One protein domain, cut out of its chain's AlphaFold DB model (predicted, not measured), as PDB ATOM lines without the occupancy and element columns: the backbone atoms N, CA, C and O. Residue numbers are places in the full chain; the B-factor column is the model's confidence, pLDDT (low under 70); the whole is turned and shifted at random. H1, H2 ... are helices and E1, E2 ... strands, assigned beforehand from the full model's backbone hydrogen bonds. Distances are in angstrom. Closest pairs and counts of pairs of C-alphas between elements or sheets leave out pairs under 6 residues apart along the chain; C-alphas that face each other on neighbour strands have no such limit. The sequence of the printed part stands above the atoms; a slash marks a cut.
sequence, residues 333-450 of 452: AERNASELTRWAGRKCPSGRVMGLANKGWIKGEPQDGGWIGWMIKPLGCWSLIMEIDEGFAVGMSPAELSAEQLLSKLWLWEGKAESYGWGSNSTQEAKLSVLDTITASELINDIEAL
ATOM      1  N   ALA A 333     -30.648  35.782  18.700       96.66
ATOM      2  CA  ALA A 333     -31.856  34.995  18.921       96.66
ATOM      3  C   ALA A 333     -32.838  35.132  17.747       96.66
ATOM      4  O   ALA A 333     -33.288  34.123  17.211       96.66
ATOM      5  N   GLU A 334     -33.110  36.357  17.292       96.14
ATOM      6  CA  GLU A 334     -34.019  36.607  16.165       96.14
ATOM      7  C   GLU A 334     -33.480  36.034  14.854       96.14
ATOM      8  O   GLU A 334     -34.226  35.413  14.109       96.14
ATOM      9  N   ARG A 335     -32.173  36.140  14.585       95.34
ATOM     10  CA  ARG A 335     -31.558  35.521  13.395       95.34
ATOM     11  C   ARG A 335     -31.764  34.004  13.344       95.34
ATOM     12  O   ARG A 335     -31.850  33.423  12.260       95.34
ATOM     13  N   ASN A 336     -31.803  33.355  14.506       93.94
ATOM     14  CA  ASN A 336     -32.013  31.916  14.623       93.94
ATOM     15  C   ASN A 336     -33.491  31.515  14.719       93.94
ATOM     16  O   ASN A 336     -33.787  30.323  14.603       93.94
ATOM     17  N   ALA A 337     -34.386  32.482  14.917       93.10
ATOM     18  CA  ALA A 337     -35.822  32.283  14.980       93.10
ATOM     19  C   ALA A 337     -36.449  32.264  13.582       93.10
ATOM     20  O   ALA A 337     -35.886  32.773  12.608       93.10
ATOM     21  N   SER A 338     -37.628  31.657  13.510       89.63
ATOM     22  CA  SER A 338     -38.480  31.599  12.323       89.63
ATOM     23  C   SER A 338     -39.569  32.683  12.320       89.63
ATOM     24  O   SER A 338     -40.178  32.963  11.290       89.63
ATOM     25  N   GLU A 339     -39.739  33.359  13.460       92.76
ATOM     26  CA  GLU A 339     -40.686  34.446  13.681       92.76
ATOM     27  C   GLU A 339     -39.992  35.651  14.336       92.76
ATOM     28  O   GLU A 339     -39.081  35.505  15.157       92.76
ATOM     29  N   LEU A 340     -40.470  36.852  14.017       94.92
ATOM     30  CA  LEU A 340     -40.113  38.113  14.651       94.92
ATOM     31  C   LEU A 340     -41.328  38.658  15.407       94.92
ATOM     32  O   LEU A 340     -42.335  39.043  14.810       94.92
ATOM     33  N   THR A 341     -41.215  38.725  16.732       95.06
ATOM     34  CA  THR A 341     -42.321  39.059  17.644       95.06
ATOM     35  C   THR A 341     -42.124  40.388  18.380       95.06
ATOM     36  O   THR A 341     -42.833  40.673  19.342       95.06
ATOM     37  N   ARG A 342     -41.206  41.253  17.911       95.76
ATOM     38  CA  ARG A 342     -40.917  42.581  18.503       95.76
ATOM     39  C   ARG A 342     -42.162  43.438  18.745       95.76
ATOM     40  O   ARG A 342     -42.199  44.217  19.695       95.76
ATOM     41  N   TRP A 343     -43.159  43.306  17.873       96.65
ATOM     42  CA  TRP A 343     -44.391  44.095  17.903       96.65
ATOM     43  C   TRP A 343     -45.633  43.285  18.270       96.65
ATOM     44  O   TRP A 343     -46.734  43.820  18.167       96.65
ATOM     45  N   ALA A 344     -45.468  42.034  18.708       95.67
ATOM     46  CA  ALA A 344     -46.582  41.163  19.061       95.67
ATOM     47  C   ALA A 344     -47.504  41.842  20.089       95.67
ATOM     48  O   ALA A 344     -47.056  42.307  21.140       95.67
ATOM     49  N   GLY A 345     -48.796  41.932  19.774       94.76
ATOM     50  CA  GLY A 345     -49.797  42.554  20.644       94.76
ATOM     51  C   GLY A 345     -49.856  44.083  20.586       94.76
ATOM     52  O   GLY A 345     -50.713  44.679  21.242       94.76
ATOM     53  N   ARG A 346     -48.981  44.751  19.820       97.31
ATOM     54  CA  ARG A 346     -49.051  46.207  19.631       97.31
ATOM     55  C   ARG A 346     -50.106  46.548  18.582       97.31
ATOM     56  O   ARG A 346     -50.190  45.906  17.539       97.31
ATOM     57  N   LYS A 347     -50.864  47.614  18.842       97.48
ATOM     58  CA  LYS A 347     -51.833  48.179  17.899       97.48
ATOM     59  C   LYS A 347     -51.218  49.295  17.068       97.48
ATOM     60  O   LYS A 347     -50.455  50.105  17.592       97.48
ATOM     61  N   CYS A 348     -51.582  49.356  15.794       97.14
ATOM     62  CA  CYS A 348     -51.225  50.443  14.889       97.14
ATOM     63  C   CYS A 348     -52.432  50.866  14.034       97.14
ATOM     64  O   CYS A 348     -53.339  50.063  13.818       97.14
ATOM     65  N   PRO A 349     -52.482  52.106  13.518       97.28
ATOM     66  CA  PRO A 349     -53.599  52.547  12.686       97.28
ATOM     67  C   PRO A 349     -53.722  51.733  11.389       97.28
ATOM     68  O   PRO A 349     -52.771  51.655  10.606       97.28
ATOM     69  N   SER A 350     -54.923  51.238  11.076       96.86
ATOM     70  CA  SER A 350     -55.199  50.462   9.853       96.86
ATOM     71  C   SER A 350     -54.806  51.199   8.566       96.86
ATOM     72  O   SER A 350     -54.355  50.596   7.589       96.86
ATOM     73  N   GLY A 351     -54.925  52.532   8.562       94.67
ATOM     74  CA  GLY A 351     -54.488  53.374   7.446       94.67
ATOM     75  C   GLY A 351     -52.977  53.327   7.191       94.67
ATOM     76  O   GLY A 351     -52.561  53.390   6.033       94.67
ATOM     77  N   ARG A 352     -52.151  53.172   8.236       95.96
ATOM     78  CA  ARG A 352     -50.689  53.053   8.106       95.96
ATOM     79  C   ARG A 352     -50.271  51.674   7.618       95.96
ATOM     80  O   ARG A 352     -49.430  51.598   6.729       95.96
ATOM     81  N   VAL A 353     -50.930  50.619   8.100       96.48
ATOM     82  CA  VAL A 353     -50.743  49.253   7.580       96.48
ATOM     83  C   VAL A 353     -51.041  49.205   6.081       96.48
ATOM     84  O   VAL A 353     -50.222  48.733   5.299       96.48
ATOM     85  N   MET A 354     -52.159  49.796   5.642       92.01
ATOM     86  CA  MET A 354     -52.463  49.928   4.211       92.01
ATOM     87  C   MET A 354     -51.412  50.774   3.463       92.01
ATOM     88  O   MET A 354     -51.137  50.549   2.283       92.01
ATOM     89  N   GLY A 355     -50.806  51.745   4.151       92.22
ATOM     90  CA  GLY A 355     -49.737  52.603   3.646       92.22
ATOM     91  C   GLY A 355     -48.439  51.869   3.295       92.22
ATOM     92  O   GLY A 355     -47.711  52.366   2.430       92.22
ATOM     93  N   LEU A 356     -48.189  50.677   3.857       94.26
ATOM     94  CA  LEU A 356     -47.050  49.815   3.497       94.26
ATOM     95  C   LEU A 356     -47.037  49.440   2.011       94.26
ATOM     96  O   LEU A 356     -45.975  49.173   1.451       94.26
ATOM     97  N   ALA A 357     -48.187  49.495   1.333       89.58
ATOM     98  CA  ALA A 357     -48.252  49.302  -0.112       89.58
ATOM     99  C   ALA A 357     -47.395  50.310  -0.900       89.58
ATOM    100  O   ALA A 357     -46.934  50.002  -1.995       89.58
ATOM    101  N   ASN A 358     -47.133  51.501  -0.344       85.18
ATOM    102  CA  ASN A 358     -46.209  52.471  -0.947       85.18
ATOM    103  C   ASN A 358     -44.736  52.070  -0.795       85.18
ATOM    104  O   ASN A 358     -43.884  52.650  -1.455       85.18
ATOM    105  N   LYS A 359     -44.450  51.094   0.067       88.46
ATOM    106  CA  LYS A 359     -43.120  50.555   0.337       88.46
ATOM    107  C   LYS A 359     -42.944  49.153  -0.256       88.46
ATOM    108  O   LYS A 359     -42.117  48.380   0.204       88.46
ATOM    109  N   GLY A 360     -43.744  48.779  -1.256       87.15
ATOM    110  CA  GLY A 360     -43.620  47.493  -1.955       87.15
ATOM    111  C   GLY A 360     -44.235  46.291  -1.234       87.15
ATOM    112  O   GLY A 360     -44.052  45.165  -1.686       87.15
ATOM    113  N   TRP A 361     -44.974  46.501  -0.144       93.22
ATOM    114  CA  TRP A 361     -45.802  45.442   0.432       93.22
ATOM    115  C   TRP A 361     -47.064  45.227  -0.410       93.22
ATOM    116  O   TRP A 361     -47.605  46.154  -1.019       93.22
ATOM    117  N   ILE A 362     -47.583  44.008  -0.409       90.78
ATOM    118  CA  ILE A 362     -48.848  43.644  -1.038       90.78
ATOM    119  C   ILE A 362     -49.810  43.098   0.012       90.78
ATOM    120  O   ILE A 362     -49.407  42.551   1.030       90.78
ATOM    121  N   LYS A 363     -51.108  43.247  -0.236       89.30
ATOM    122  CA  LYS A 363     -52.123  42.492   0.502       89.30
ATOM    123  C   LYS A 363     -52.088  41.062  -0.011       89.30
ATOM    124  O   LYS A 363     -52.013  40.898  -1.230       89.30
ATOM    125  N   GLY A 364     -52.175  40.069   0.861       86.57
ATOM    126  CA  GLY A 364     -52.335  38.712   0.350       86.57
ATOM    127  C   GLY A 364     -53.775  38.381  -0.034       86.57
ATOM    128  O   GLY A 364     -54.642  39.262  -0.090       86.57
ATOM    129  N   GLU A 365     -54.006  37.111  -0.363       85.47
ATOM    130  CA  GLU A 365     -55.262  36.681  -0.972       85.47
ATOM    131  C   GLU A 365     -56.476  36.827  -0.038       85.47
ATOM    132  O   GLU A 365     -56.435  36.346   1.101       85.47
ATOM    133  N   PRO A 366     -57.580  37.433  -0.519       87.68
ATOM    134  CA  PRO A 366     -58.843  37.445   0.207       87.68
ATOM    135  C   PRO A 366     -59.362  36.027   0.474       87.68
ATOM    136  O   PRO A 366     -59.439  35.209  -0.439       87.68
ATOM    137  N   GLN A 367     -59.757  35.773   1.715       86.42
ATOM    138  CA  GLN A 367     -60.371  34.533   2.187       86.42
ATOM    139  C   GLN A 367     -61.903  34.653   2.221       86.42
ATOM    140  O   GLN A 367     -62.498  35.484   1.524       86.42
ATOM    141  N   ASP A 368     -62.550  33.832   3.051       84.93
ATOM    142  CA  ASP A 368     -63.986  33.871   3.309       84.93
ATOM    143  C   ASP A 368     -64.481  35.295   3.590       84.93
ATOM    144  O   ASP A 368     -63.873  36.076   4.324       84.93
ATOM    145  N   GLY A 369     -65.590  35.663   2.945       85.47
ATOM    146  CA  GLY A 369     -66.161  37.008   3.054       85.47
ATOM    147  C   GLY A 369     -65.277  38.131   2.494       85.47
ATOM    148  O   GLY A 369     -65.584  39.301   2.705       85.47
ATOM    149  N   GLY A 370     -64.193  37.806   1.780       87.32
ATOM    150  CA  GLY A 370     -63.222  38.779   1.286       87.32
ATOM    151  C   GLY A 370     -62.271  39.303   2.365       87.32
ATOM    152  O   GLY A 370     -61.700  40.380   2.172       87.32
ATOM    153  N   TRP A 371     -62.121  38.592   3.488       92.14
ATOM    154  CA  TRP A 371     -61.228  38.971   4.585       92.14
ATOM    155  C   TRP A 371     -59.749  38.770   4.226       92.14
ATOM    156  O   TRP A 371     -59.386  37.793   3.578       92.14
ATOM    157  N   ILE A 372     -58.885  39.693   4.636       91.62
ATOM    158  CA  ILE A 372     -57.443  39.690   4.372       91.62
ATOM    159  C   ILE A 372     -56.722  39.920   5.702       91.62
ATOM    160  O   ILE A 372     -56.764  41.031   6.227       91.62
ATOM    161  N   GLY A 373     -56.031  38.901   6.213       92.27
ATOM    162  CA  GLY A 373     -55.341  38.938   7.511       92.27
ATOM    163  C   GLY A 373     -53.840  39.197   7.454       92.27
ATOM    164  O   GLY A 373     -53.140  38.945   8.430       92.27
ATOM    165  N   TRP A 374     -53.302  39.605   6.303       92.32
ATOM    166  CA  TRP A 374     -51.855  39.727   6.139       92.32
ATOM    167  C   TRP A 374     -51.433  40.751   5.090       92.32
ATOM    168  O   TRP A 374     -52.058  40.920   4.033       92.32
ATOM    169  N   MET A 375     -50.299  41.386   5.383       94.81
ATOM    170  CA  MET A 375     -49.482  42.114   4.416       94.81
ATOM    171  C   MET A 375     -48.227  41.295   4.128       94.81
ATOM    172  O   MET A 375     -47.649  40.698   5.029       94.81
ATOM    173  N   ILE A 376     -47.796  41.274   2.873       94.29
ATOM    174  CA  ILE A 376     -46.680  40.458   2.403       94.29
ATOM    175  C   ILE A 376     -45.648  41.357   1.738       94.29
ATOM    176  O   ILE A 376     -45.996  42.156   0.869       94.29
ATOM    177  N   LYS A 377     -44.377  41.210   2.094       94.78
ATOM    178  CA  LYS A 377     -43.266  41.841   1.381       94.78
ATOM    179  C   LYS A 377     -42.558  40.798   0.509       94.78
ATOM    180  O   LYS A 377     -41.989  39.859   1.065       94.78
ATOM    181  N   PRO A 378     -42.546  40.957  -0.825       92.44
ATOM    182  CA  PRO A 378     -41.727  40.126  -1.702       92.44
ATOM    183  C   PRO A 378     -40.232  40.394  -1.471       92.44
ATOM    184  O   PRO A 378     -39.806  41.549  -1.474       92.44
ATOM    185  N   LEU A 379     -39.442  39.332  -1.303       90.85
ATOM    186  CA  LEU A 379     -37.998  39.350  -1.030       90.85
ATOM    187  C   LEU A 379     -37.272  38.314  -1.916       90.85
ATOM    188  O   LEU A 379     -36.488  37.487  -1.450       90.85
ATOM    189  N   GLY A 380     -37.572  38.321  -3.219       86.10
ATOM    190  CA  GLY A 380     -37.029  37.354  -4.175       86.10
ATOM    191  C   GLY A 380     -37.723  35.995  -4.075       86.10
ATOM    192  O   GLY A 380     -38.917  35.894  -4.353       86.10
ATOM    193  N   CYS A 381     -36.981  34.944  -3.711       87.35
ATOM    194  CA  CYS A 381     -37.566  33.625  -3.436       87.35
ATOM    195  C   CYS A 381     -38.297  33.560  -2.087       87.35
ATOM    196  O   CYS A 381     -39.051  32.620  -1.854       87.35
ATOM    197  N   TRP A 382     -38.089  34.555  -1.223       90.99
ATOM    198  CA  TRP A 382     -38.741  34.665   0.073       90.99
ATOM    199  C   TRP A 382     -39.888  35.667   0.031       90.99
ATOM    200  O   TRP A 382     -39.878  36.633  -0.736       90.99
ATOM    201  N   SER A 383     -40.839  35.479   0.932       92.39
ATOM    202  CA  SER A 383     -41.883  36.446   1.241       92.39
ATOM    203  C   SER A 383     -41.956  36.634   2.749       92.39
ATOM    204  O   SER A 383     -42.124  35.662   3.484       92.39
ATOM    205  N   LEU A 384     -41.836  37.875   3.224       94.04
ATOM    206  CA  LEU A 384     -42.091  38.179   4.631       94.04
ATOM    207  C   LEU A 384     -43.587  38.398   4.825       94.04
ATOM    208  O   LEU A 384     -44.168  39.301   4.221       94.04
ATOM    209  N   ILE A 385     -44.192  37.582   5.675       93.49
ATOM    210  CA  ILE A 385     -45.597  37.666   6.051       93.49
ATOM    211  C   ILE A 385     -45.690  38.488   7.332       93.49
ATOM    212  O   ILE A 385     -44.998  38.193   8.302       93.49
ATOM    213  N   MET A 386     -46.534  39.515   7.340       95.40
ATOM    214  CA  MET A 386     -46.948  40.236   8.542       95.40
ATOM    215  C   MET A 386     -48.411  39.910   8.817       95.40
ATOM    216  O   MET A 386     -49.283  40.290   8.030       95.40
ATOM    217  N   GLU A 387     -48.663  39.220   9.925       93.71
ATOM    218  CA  GLU A 387     -50.010  38.868  10.374       93.71
ATOM    219  C   GLU A 387     -50.653  40.028  11.137       93.71
ATOM    220  O   GLU A 387     -50.014  40.688  11.966       93.71
ATOM    221  N   ILE A 388     -51.922  40.274  10.818       94.68
ATOM    222  CA  ILE A 388     -52.776  41.259  11.476       94.68
ATOM    223  C   ILE A 388     -54.088  40.594  11.895       94.68
ATOM    224  O   ILE A 388     -54.696  39.864  11.110       94.68
ATOM    225  N   ASP A 389     -54.525  40.848  13.125       93.36
ATOM    226  CA  ASP A 389     -55.637  40.100  13.723       93.36
ATOM    227  C   ASP A 389     -57.005  40.543  13.188       93.36
ATOM    228  O   ASP A 389     -57.840  39.711  12.828       93.36
ATOM    229  N   GLU A 390     -57.268  41.852  13.134       94.67
ATOM    230  CA  GLU A 390     -58.559  42.377  12.682       94.67
ATOM    231  C   GLU A 390     -58.725  42.224  11.162       94.67
ATOM    232  O   GLU A 390     -59.807  41.889  10.666       94.67
ATOM    233  N   GLY A 391     -57.642  42.443  10.418       93.87
ATOM    234  CA  GLY A 391     -57.577  42.329   8.970       93.87
ATOM    235  C   GLY A 391     -58.321  43.431   8.210       93.87
ATOM    236  O   GLY A 391     -58.779  44.441   8.752       93.87
ATOM    237  N   PHE A 392     -58.431  43.226   6.898       93.50
ATOM    238  CA  PHE A 392     -59.161  44.077   5.956       93.50
ATOM    239  C   PHE A 392     -60.257  43.286   5.239       93.50
ATOM    240  O   PHE A 392     -60.186  42.068   5.155       93.50
ATOM    241  N   ALA A 393     -61.230  43.978   4.641       91.48
ATOM    242  CA  ALA A 393     -62.204  43.373   3.730       91.48
ATOM    243  C   ALA A 393     -62.110  43.989   2.330       91.48
ATOM    244  O   ALA A 393     -61.922  45.199   2.163       91.48
ATOM    245  N   VAL A 394     -62.258  43.158   1.297       86.91
ATOM    246  CA  VAL A 394     -62.332  43.619  -0.095       86.91
ATOM    247  C   VAL A 394     -63.499  44.596  -0.270       86.91
ATOM    248  O   VAL A 394     -64.627  44.322   0.118       86.91
ATOM    249  N   GLY A 395     -63.223  45.743  -0.896       85.00
ATOM    250  CA  GLY A 395     -64.228  46.769  -1.189       85.00
ATOM    251  C   GLY A 395     -64.500  47.754  -0.048       85.00
ATOM    252  O   GLY A 395     -65.091  48.797  -0.311       85.00
ATOM    253  N   MET A 396     -64.019  47.479   1.166       88.34
ATOM    254  CA  MET A 396     -64.142  48.378   2.316       88.34
ATOM    255  C   MET A 396     -62.948  49.329   2.437       88.34
ATOM    256  O   MET A 396     -61.851  49.067   1.926       88.34
ATOM    257  N   SER A 397     -63.154  50.453   3.127       89.23
ATOM    258  CA  SER A 397     -62.042  51.336   3.485       89.23
ATOM    259  C   SER A 397     -61.166  50.696   4.579       89.23
ATOM    260  O   SER A 397     -61.667  49.893   5.367       89.23
ATOM    261  N   PRO A 398     -59.864  51.035   4.679       88.04
ATOM    262  CA  PRO A 398     -58.953  50.354   5.607       88.04
ATOM    263  C   PRO A 398     -59.389  50.394   7.077       88.04
ATOM    264  O   PRO A 398     -59.056  49.486   7.821       88.04
ATOM    265  N   ALA A 399     -60.110  51.440   7.492       92.31
ATOM    266  CA  ALA A 399     -60.526  51.653   8.878       92.31
ATOM    267  C   ALA A 399     -61.953  51.153   9.188       92.31
ATOM    268  O   ALA A 399     -62.445  51.370  10.290       92.31
ATOM    269  N   GLU A 400     -62.640  50.546   8.217       92.47
ATOM    270  CA  GLU A 400     -64.066  50.215   8.323       92.47
ATOM    271  C   GLU A 400     -64.337  48.966   9.165       92.47
ATOM    272  O   GLU A 400     -65.249  48.983   9.986       92.47
ATOM    273  N   LEU A 401     -63.526  47.910   9.005       91.79
ATOM    274  CA  LEU A 401     -63.576  46.743   9.897       91.79
ATOM    275  C   LEU A 401     -63.038  47.088  11.288       91.79
ATOM    276  O   LEU A 401     -63.648  46.757  12.300       91.79
ATOM    277  N   SER A 402     -61.891  47.764  11.325       95.39
ATOM    278  CA  SER A 402     -61.275  48.268  12.545       95.39
ATOM    279  C   SER A 402     -60.396  49.467  12.220       95.39
ATOM    280  O   SER A 402     -59.666  49.461  11.225       95.39
ATOM    281  N   ALA A 403     -60.423  50.492  13.073       96.47
ATOM    282  CA  ALA A 403     -59.541  51.652  12.952       96.47
ATOM    283  C   ALA A 403     -58.068  51.315  13.251       96.47
ATOM    284  O   ALA A 403     -57.168  52.019  12.784       96.47
ATOM    285  N   GLU A 404     -57.828  50.231  13.991       97.53
ATOM    286  CA  GLU A 404     -56.507  49.755  14.397       97.53
ATOM    287  C   GLU A 404     -56.323  48.274  14.047       97.53
ATOM    288  O   GLU A 404     -57.287  47.512  14.033       97.53
ATOM    289  N   GLN A 405     -55.080  47.878  13.797       96.85
ATOM    290  CA  GLN A 405     -54.655  46.497  13.600       96.85
ATOM    291  C   GLN A 405     -53.701  46.104  14.722       96.85
ATOM    292  O   GLN A 405     -52.744  46.836  15.000       96.85
ATOM    293  N   LEU A 406     -53.935  44.955  15.341       97.48
ATOM    294  CA  LEU A 406     -52.988  44.284  16.212       97.48
ATOM    295  C   LEU A 406     -52.025  43.462  15.351       97.48
ATOM    296  O   LEU A 406     -52.454  42.631  14.554       97.48
ATOM    297  N   LEU A 407     -50.724  43.711  15.507       96.60
ATOM    298  CA  LEU A 407     -49.682  42.896  14.879       96.60
ATOM    299  C   LEU A 407     -49.427  41.654  15.734       96.60
ATOM    300  O   LEU A 407     -49.074  41.777  16.911       96.60
ATOM    301  N   SER A 408     -49.564  40.468  15.145       92.87
ATOM    302  CA  SER A 408     -49.341  39.195  15.844       92.87
ATOM    303  C   SER A 408     -47.874  38.776  15.740       92.87
ATOM    304  O   SER A 408     -47.165  38.726  16.746       92.87
ATOM    305  N   LYS A 409     -47.391  38.526  14.521       92.84
ATOM    306  CA  LYS A 409     -46.002  38.145  14.242       92.84
ATOM    307  C   LYS A 409     -45.613  38.460  12.802       92.84
ATOM    308  O   LYS A 409     -46.471  38.653  11.938       92.84
ATOM    309  N   LEU A 410     -44.307  38.484  12.550       94.68
ATOM    310  CA  LEU A 410     -43.758  38.441  11.200       94.68
ATOM    311  C   LEU A 410     -42.945  37.171  11.007       94.68
ATOM    312  O   LEU A 410     -42.250  36.757  11.926       94.68
ATOM    313  N   TRP A 411     -42.990  36.570   9.828       93.06
ATOM    314  CA  TRP A 411     -42.253  35.336   9.551       93.06
ATOM    315  C   TRP A 411     -41.955  35.186   8.062       93.06
ATOM    316  O   TRP A 411     -42.601  35.810   7.218       93.06
ATOM    317  N   LEU A 412     -40.931  34.397   7.738       91.68
ATOM    318  CA  LEU A 412     -40.502  34.180   6.359       91.68
ATOM    319  C   LEU A 412     -41.096  32.911   5.788       91.68
ATOM    320  O   LEU A 412     -40.931  31.833   6.354       91.68
ATOM    321  N   TRP A 413     -41.680  33.048   4.610       89.16
ATOM    322  CA  TRP A 413     -42.182  31.947   3.818       89.16
ATOM    323  C   TRP A 413     -41.368  31.789   2.527       89.16
ATOM    324  O   TRP A 413     -41.067  32.780   1.855       89.16
ATOM    325  N   GLU A 414     -41.005  30.552   2.176       87.82
ATOM    326  CA  GLU A 414     -40.373  30.239   0.889       87.82
ATOM    327  C   GLU A 414     -41.427  30.213  -0.219       87.82
ATOM    328  O   GLU A 414     -42.250  29.300  -0.301       87.82
ATOM    329  N   GLY A 415     -41.408  31.220  -1.086       86.14
ATOM    330  CA  GLY A 415     -42.355  31.332  -2.181       86.14
ATOM    331  C   GLY A 415     -42.573  32.765  -2.643       86.14
ATOM    332  O   GLY A 415     -42.214  33.743  -1.982       86.14
ATOM    333  N   LYS A 416     -43.195  32.881  -3.819       84.52
ATOM    334  CA  LYS A 416     -43.590  34.170  -4.391       84.52
ATOM    335  C   LYS A 416     -44.799  34.716  -3.650       84.52
ATOM    336  O   LYS A 416     -45.781  33.995  -3.492       84.52
ATOM    337  N   ALA A 417     -44.751  35.985  -3.266       82.83
ATOM    338  CA  ALA A 417     -45.764  36.642  -2.444       82.83
ATOM    339  C   ALA A 417     -47.196  36.483  -2.986       82.83
ATOM    340  O   ALA A 417     -48.141  36.353  -2.213       82.83
ATOM    341  N   GLU A 418     -47.356  36.435  -4.308       78.79
ATOM    342  CA  GLU A 418     -48.640  36.259  -4.992       78.79
ATOM    343  C   GLU A 418     -49.234  34.852  -4.841       78.79
ATOM    344  O   GLU A 418     -50.407  34.656  -5.123       78.79
ATOM    345  N   SER A 419     -48.433  33.863  -4.437       78.56
ATOM    346  CA  SER A 419     -48.846  32.464  -4.251       78.56
ATOM    347  C   SER A 419     -49.189  32.128  -2.795       78.56
ATOM    348  O   SER A 419     -49.500  30.977  -2.487       78.56
ATOM    349  N   TYR A 420     -49.091  33.099  -1.884       79.16
ATOM    350  CA  TYR A 420     -49.401  32.887  -0.477       79.16
ATOM    351  C   TYR A 420     -50.911  32.991  -0.208       79.16
ATOM    352  O   TYR A 420     -51.520  34.046  -0.407       79.16
ATOM    353  N   GLY A 421     -51.483  31.920   0.344       71.27
ATOM    354  CA  GLY A 421     -52.869  31.847   0.802       71.27
ATOM    355  C   GLY A 421     -53.004  30.959   2.042       71.27
ATOM    356  O   GLY A 421     -52.130  30.141   2.346       71.27
ATOM    357  N   TRP A 422     -54.098  31.128   2.786       67.23
ATOM    358  CA  TRP A 422     -54.370  30.308   3.968       67.23
ATOM    359  C   TRP A 422     -54.574  28.835   3.581       67.23
ATOM    360  O   TRP A 422     -55.215  28.518   2.583       67.23
ATOM    361  N   GLY A 423     -54.006  27.921   4.369       65.09
ATOM    362  CA  GLY A 423     -54.156  26.473   4.183       65.09
ATOM    363  C   GLY A 423     -53.283  25.835   3.094       65.09
ATOM    364  O   GLY A 423     -53.091  24.622   3.143       65.09
ATOM    365  N   SER A 424     -52.705  26.601   2.160       57.23
ATOM    366  CA  SER A 424     -51.834  26.042   1.111       57.23
ATOM    367  C   SER A 424     -50.364  25.903   1.524       57.23
ATOM    368  O   SER A 424     -49.680  25.059   0.959       57.23
ATOM    369  N   ASN A 425     -49.875  26.654   2.522       58.54
ATOM    370  CA  ASN A 425     -48.426  26.829   2.736       58.54
ATOM    371  C   ASN A 425     -47.957  26.908   4.213       58.54
ATOM    372  O   ASN A 425     -46.901  27.456   4.516       58.54
ATOM    373  N   SER A 426     -48.711  26.341   5.157       51.61
ATOM    374  CA  SER A 426     -48.578  26.600   6.604       51.61
ATOM    375  C   SER A 426     -47.369  25.995   7.353       51.61
ATOM    376  O   SER A 426     -47.414  25.945   8.579       51.61
ATOM    377  N   THR A 427     -46.302  25.502   6.707       52.36
ATOM    378  CA  THR A 427     -45.262  24.728   7.442       52.36
ATOM    379  C   THR A 427     -43.795  25.017   7.126       52.36
ATOM    380  O   THR A 427     -42.932  24.256   7.561       52.36
ATOM    381  N   GLN A 428     -43.455  26.112   6.446       61.41
ATOM    382  CA  GLN A 428     -42.044  26.449   6.203       61.41
ATOM    383  C   GLN A 428     -41.737  27.873   6.645       61.41
ATOM    384  O   GLN A 428     -41.636  28.781   5.826       61.41
ATOM    385  N   GLU A 429     -41.605  28.060   7.957       69.40
ATOM    386  CA  GLU A 429     -41.030  29.285   8.496       69.40
ATOM    387  C   GLU A 429     -39.496  29.184   8.411       69.40
ATOM    388  O   GLU A 429     -38.857  28.420   9.146       69.40
ATOM    389  N   ALA A 430     -38.887  29.904   7.471       85.64
ATOM    390  CA  ALA A 430     -37.433  29.954   7.354       85.64
ATOM    391  C   ALA A 430     -36.817  30.820   8.456       85.64
ATOM    392  O   ALA A 430     -37.424  31.773   8.945       85.64
ATOM    393  N   LYS A 431     -35.570  30.515   8.832       92.19
ATOM    394  CA  LYS A 431     -34.839  31.340   9.799       92.19
ATOM    395  C   LYS A 431     -34.573  32.727   9.224       92.19
ATOM    396  O   LYS A 431     -34.093  32.834   8.099       92.19
ATOM    397  N   LEU A 432     -34.739  33.774  10.030       93.44
ATOM    398  CA  LEU A 432     -34.486  35.162   9.609       93.44
ATOM    399  C   LEU A 432     -33.018  35.433   9.226       93.44
ATOM    400  O   LEU A 432     -32.723  36.423   8.565       93.44
ATOM    401  N   SER A 433     -32.091  34.544   9.595       94.09
ATOM    402  CA  SER A 433     -30.679  34.584   9.183       94.09
ATOM    403  C   SER A 433     -30.440  34.473   7.677       94.09
ATOM    404  O   SER A 433     -29.328  34.787   7.255       94.09
ATOM    405  N   VAL A 434     -31.432  34.056   6.881       92.82
ATOM    406  CA  VAL A 434     -31.336  34.073   5.408       92.82
ATOM    407  C   VAL A 434     -31.390  35.489   4.828       92.82
ATOM    408  O   VAL A 434     -30.979  35.689   3.689       92.82
ATOM    409  N   LEU A 435     -31.893  36.464   5.592       93.19
ATOM    410  CA  LEU A 435     -31.936  37.862   5.180       93.19
ATOM    411  C   LEU A 435     -30.568  38.511   5.375       93.19
ATOM    412  O   LEU A 435     -29.928  38.345   6.419       93.19
ATOM    413  N   ASP A 436     -30.147  39.307   4.396       93.14
ATOM    414  CA  ASP A 436     -29.019  40.208   4.587       93.14
ATOM    415  C   ASP A 436     -29.366  41.322   5.592       93.14
ATOM    416  O   ASP A 436     -30.531  41.600   5.895       93.14
ATOM    417  N   THR A 437     -28.331  41.959   6.138       94.91
ATOM    418  CA  THR A 437     -28.461  42.957   7.207       94.91
ATOM    419  C   THR A 437     -29.264  44.183   6.789       94.91
ATOM    420  O   THR A 437     -29.989  44.733   7.616       94.91
ATOM    421  N   ILE A 438     -29.173  44.600   5.523       96.04
ATOM    422  CA  ILE A 438     -29.895  45.764   5.004       96.04
ATOM    423  C   ILE A 438     -31.361  45.405   4.837       96.04
ATOM    424  O   ILE A 438     -32.204  46.086   5.410       96.04
ATOM    425  N   THR A 439     -31.673  44.296   4.164       95.02
ATOM    426  CA  THR A 439     -33.052  43.809   4.044       95.02
ATOM    427  C   THR A 439     -33.702  43.669   5.420       95.02
ATOM    428  O   THR A 439     -34.797  44.184   5.635       95.02
ATOM    429  N   ALA A 440     -33.021  43.054   6.390       96.24
ATOM    430  CA  ALA A 440     -33.535  42.933   7.751       96.24
ATOM    431  C   ALA A 440     -33.789  44.301   8.416       96.24
ATOM    432  O   ALA A 440     -34.856  44.511   8.993       96.24
ATOM    433  N   SER A 441     -32.842  45.237   8.309       97.39
ATOM    434  CA  SER A 441     -32.984  46.603   8.831       97.39
ATOM    435  C   SER A 441     -34.174  47.335   8.210       97.39
ATOM    436  O   SER A 441     -34.956  47.962   8.919       97.39
ATOM    437  N   GLU A 442     -34.335  47.232   6.893       96.59
ATOM    438  CA  GLU A 442     -35.384  47.910   6.134       96.59
ATOM    439  C   GLU A 442     -36.779  47.373   6.445       96.59
ATOM    440  O   GLU A 442     -37.738  48.136   6.555       96.59
ATOM    441  N   LEU A 443     -36.895  46.068   6.679       95.57
ATOM    442  CA  LEU A 443     -38.147  45.473   7.138       95.57
ATOM    443  C   LEU A 443     -38.497  45.979   8.538       95.57
ATOM    444  O   LEU A 443     -39.645  46.331   8.783       95.57
ATOM    445  N   ILE A 444     -37.518  46.092   9.440       96.79
ATOM    446  CA  ILE A 444     -37.742  46.658  10.778       96.79
ATOM    447  C   ILE A 444     -38.143  48.139  10.681       96.79
ATOM    448  O   ILE A 444     -39.099  48.539  11.341       96.79
ATOM    449  N   ASN A 445     -37.492  48.929   9.819       96.09
ATOM    450  CA  ASN A 445     -37.873  50.319   9.523       96.09
ATOM    451  C   ASN A 445     -39.337  50.437   9.077       96.09
ATOM    452  O   ASN A 445     -40.058  51.339   9.507       96.09
ATOM    453  N   ASP A 446     -39.785  49.533   8.204       95.94
ATOM    454  CA  ASP A 446     -41.160  49.519   7.717       95.94
ATOM    455  C   ASP A 446     -42.171  49.297   8.837       95.94
ATOM    456  O   ASP A 446     -43.200  49.977   8.856       95.94
ATOM    457  N   ILE A 447     -41.859  48.400   9.773       97.32
ATOM    458  CA  ILE A 447     -42.757  48.061  10.875       97.32
ATOM    459  C   ILE A 447     -42.706  49.091  12.006       97.32
ATOM    460  O   ILE A 447     -43.766  49.469  12.501       97.32
ATOM    461  N   GLU A 448     -41.534  49.614  12.387       96.14
ATOM    462  CA  GLU A 448     -41.451  50.672  13.412       96.14
ATOM    463  C   GLU A 448     -42.245  51.919  12.997       96.14
ATOM    464  O   GLU A 448     -42.999  52.471  13.802       96.14
ATOM    465  N   ALA A 449     -42.189  52.293  11.712       94.68
ATOM    466  CA  ALA A 449     -42.932  53.430  11.166       94.68
ATOM    467  C   ALA A 449     -44.467  53.288  11.269       94.68
ATOM    468  O   ALA A 449     -45.195  54.274  11.132       94.68
ATOM    469  N   LEU A 450     -45.002  52.087  11.521       96.35
ATOM    470  CA  LEU A 450     -46.434  51.915  11.784       96.35
ATOM    471  C   LEU A 450     -46.854  52.562  13.111       96.35
ATOM    472  O   LEU A 450     -48.012  52.969  13.250       96.35
TER     473      LEU A 450
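This is residues 333 to 450 of the 452 residues of the protein "Putative regulator" of Shigella dysenteriae serotype 1 (strain Sd197) (UniProt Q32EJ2). A strongly twisted sheet of four strands curls round helix H2, and H3 packs beside H2 on the same face, giving two layers, helices on one face of a sheet. Short H1 sits away from the sheet. The 118 printed residues hold H1, E1, H2, E2, E3, E4 and H3 in that order; the antiparallel sheet runs E1, E4, E3, E2, and the class is mixed, helices and strands. The whole is compact, with a radius of gyration of the C-alphas of 13.5 A and spans of 37 by 29 by 24 A.

H1, residues 333 to 336, begins at C-alpha 333 (-31.856, 34.995, 18.921). E1 is residues 347 to 349 and H2 residues 350 to 359, 15.4 A long. E2, residues 371 to 379, spans 23.9 A; E3, residues 382 to 393, 25.3 A; E4, residues 404 to 414, 28.7 A. H3, residues 437 to 448, spans 16.3 A and ends at C-alpha 448 (-41.451, 50.672, 13.412).

E2, E3 and E4 form a meander, each strand the antiparallel neighbour of the one before. N 384 and O 377 of E3 and E2 are 2.9 A apart, N 385 and O 411 of E3 and E4 2.8 A, N 348 and O 405 of E1 and E4 2.9 A, within hydrogen-bond range. E3 bends by 100 degrees at residue 390. H2 and H3 are close but not clearly touching, the closest C-alphas, of Leu 356 and Asp 446, 7.3 A apart. Every O i to N i+4 pair is within range in H3, 3 of 6 in H2; H1 is too short for one.

The printed part has no cut. The links H2 to E2 and E4 to H3 are long. Residues 422 to 429 have pLDDT under 70.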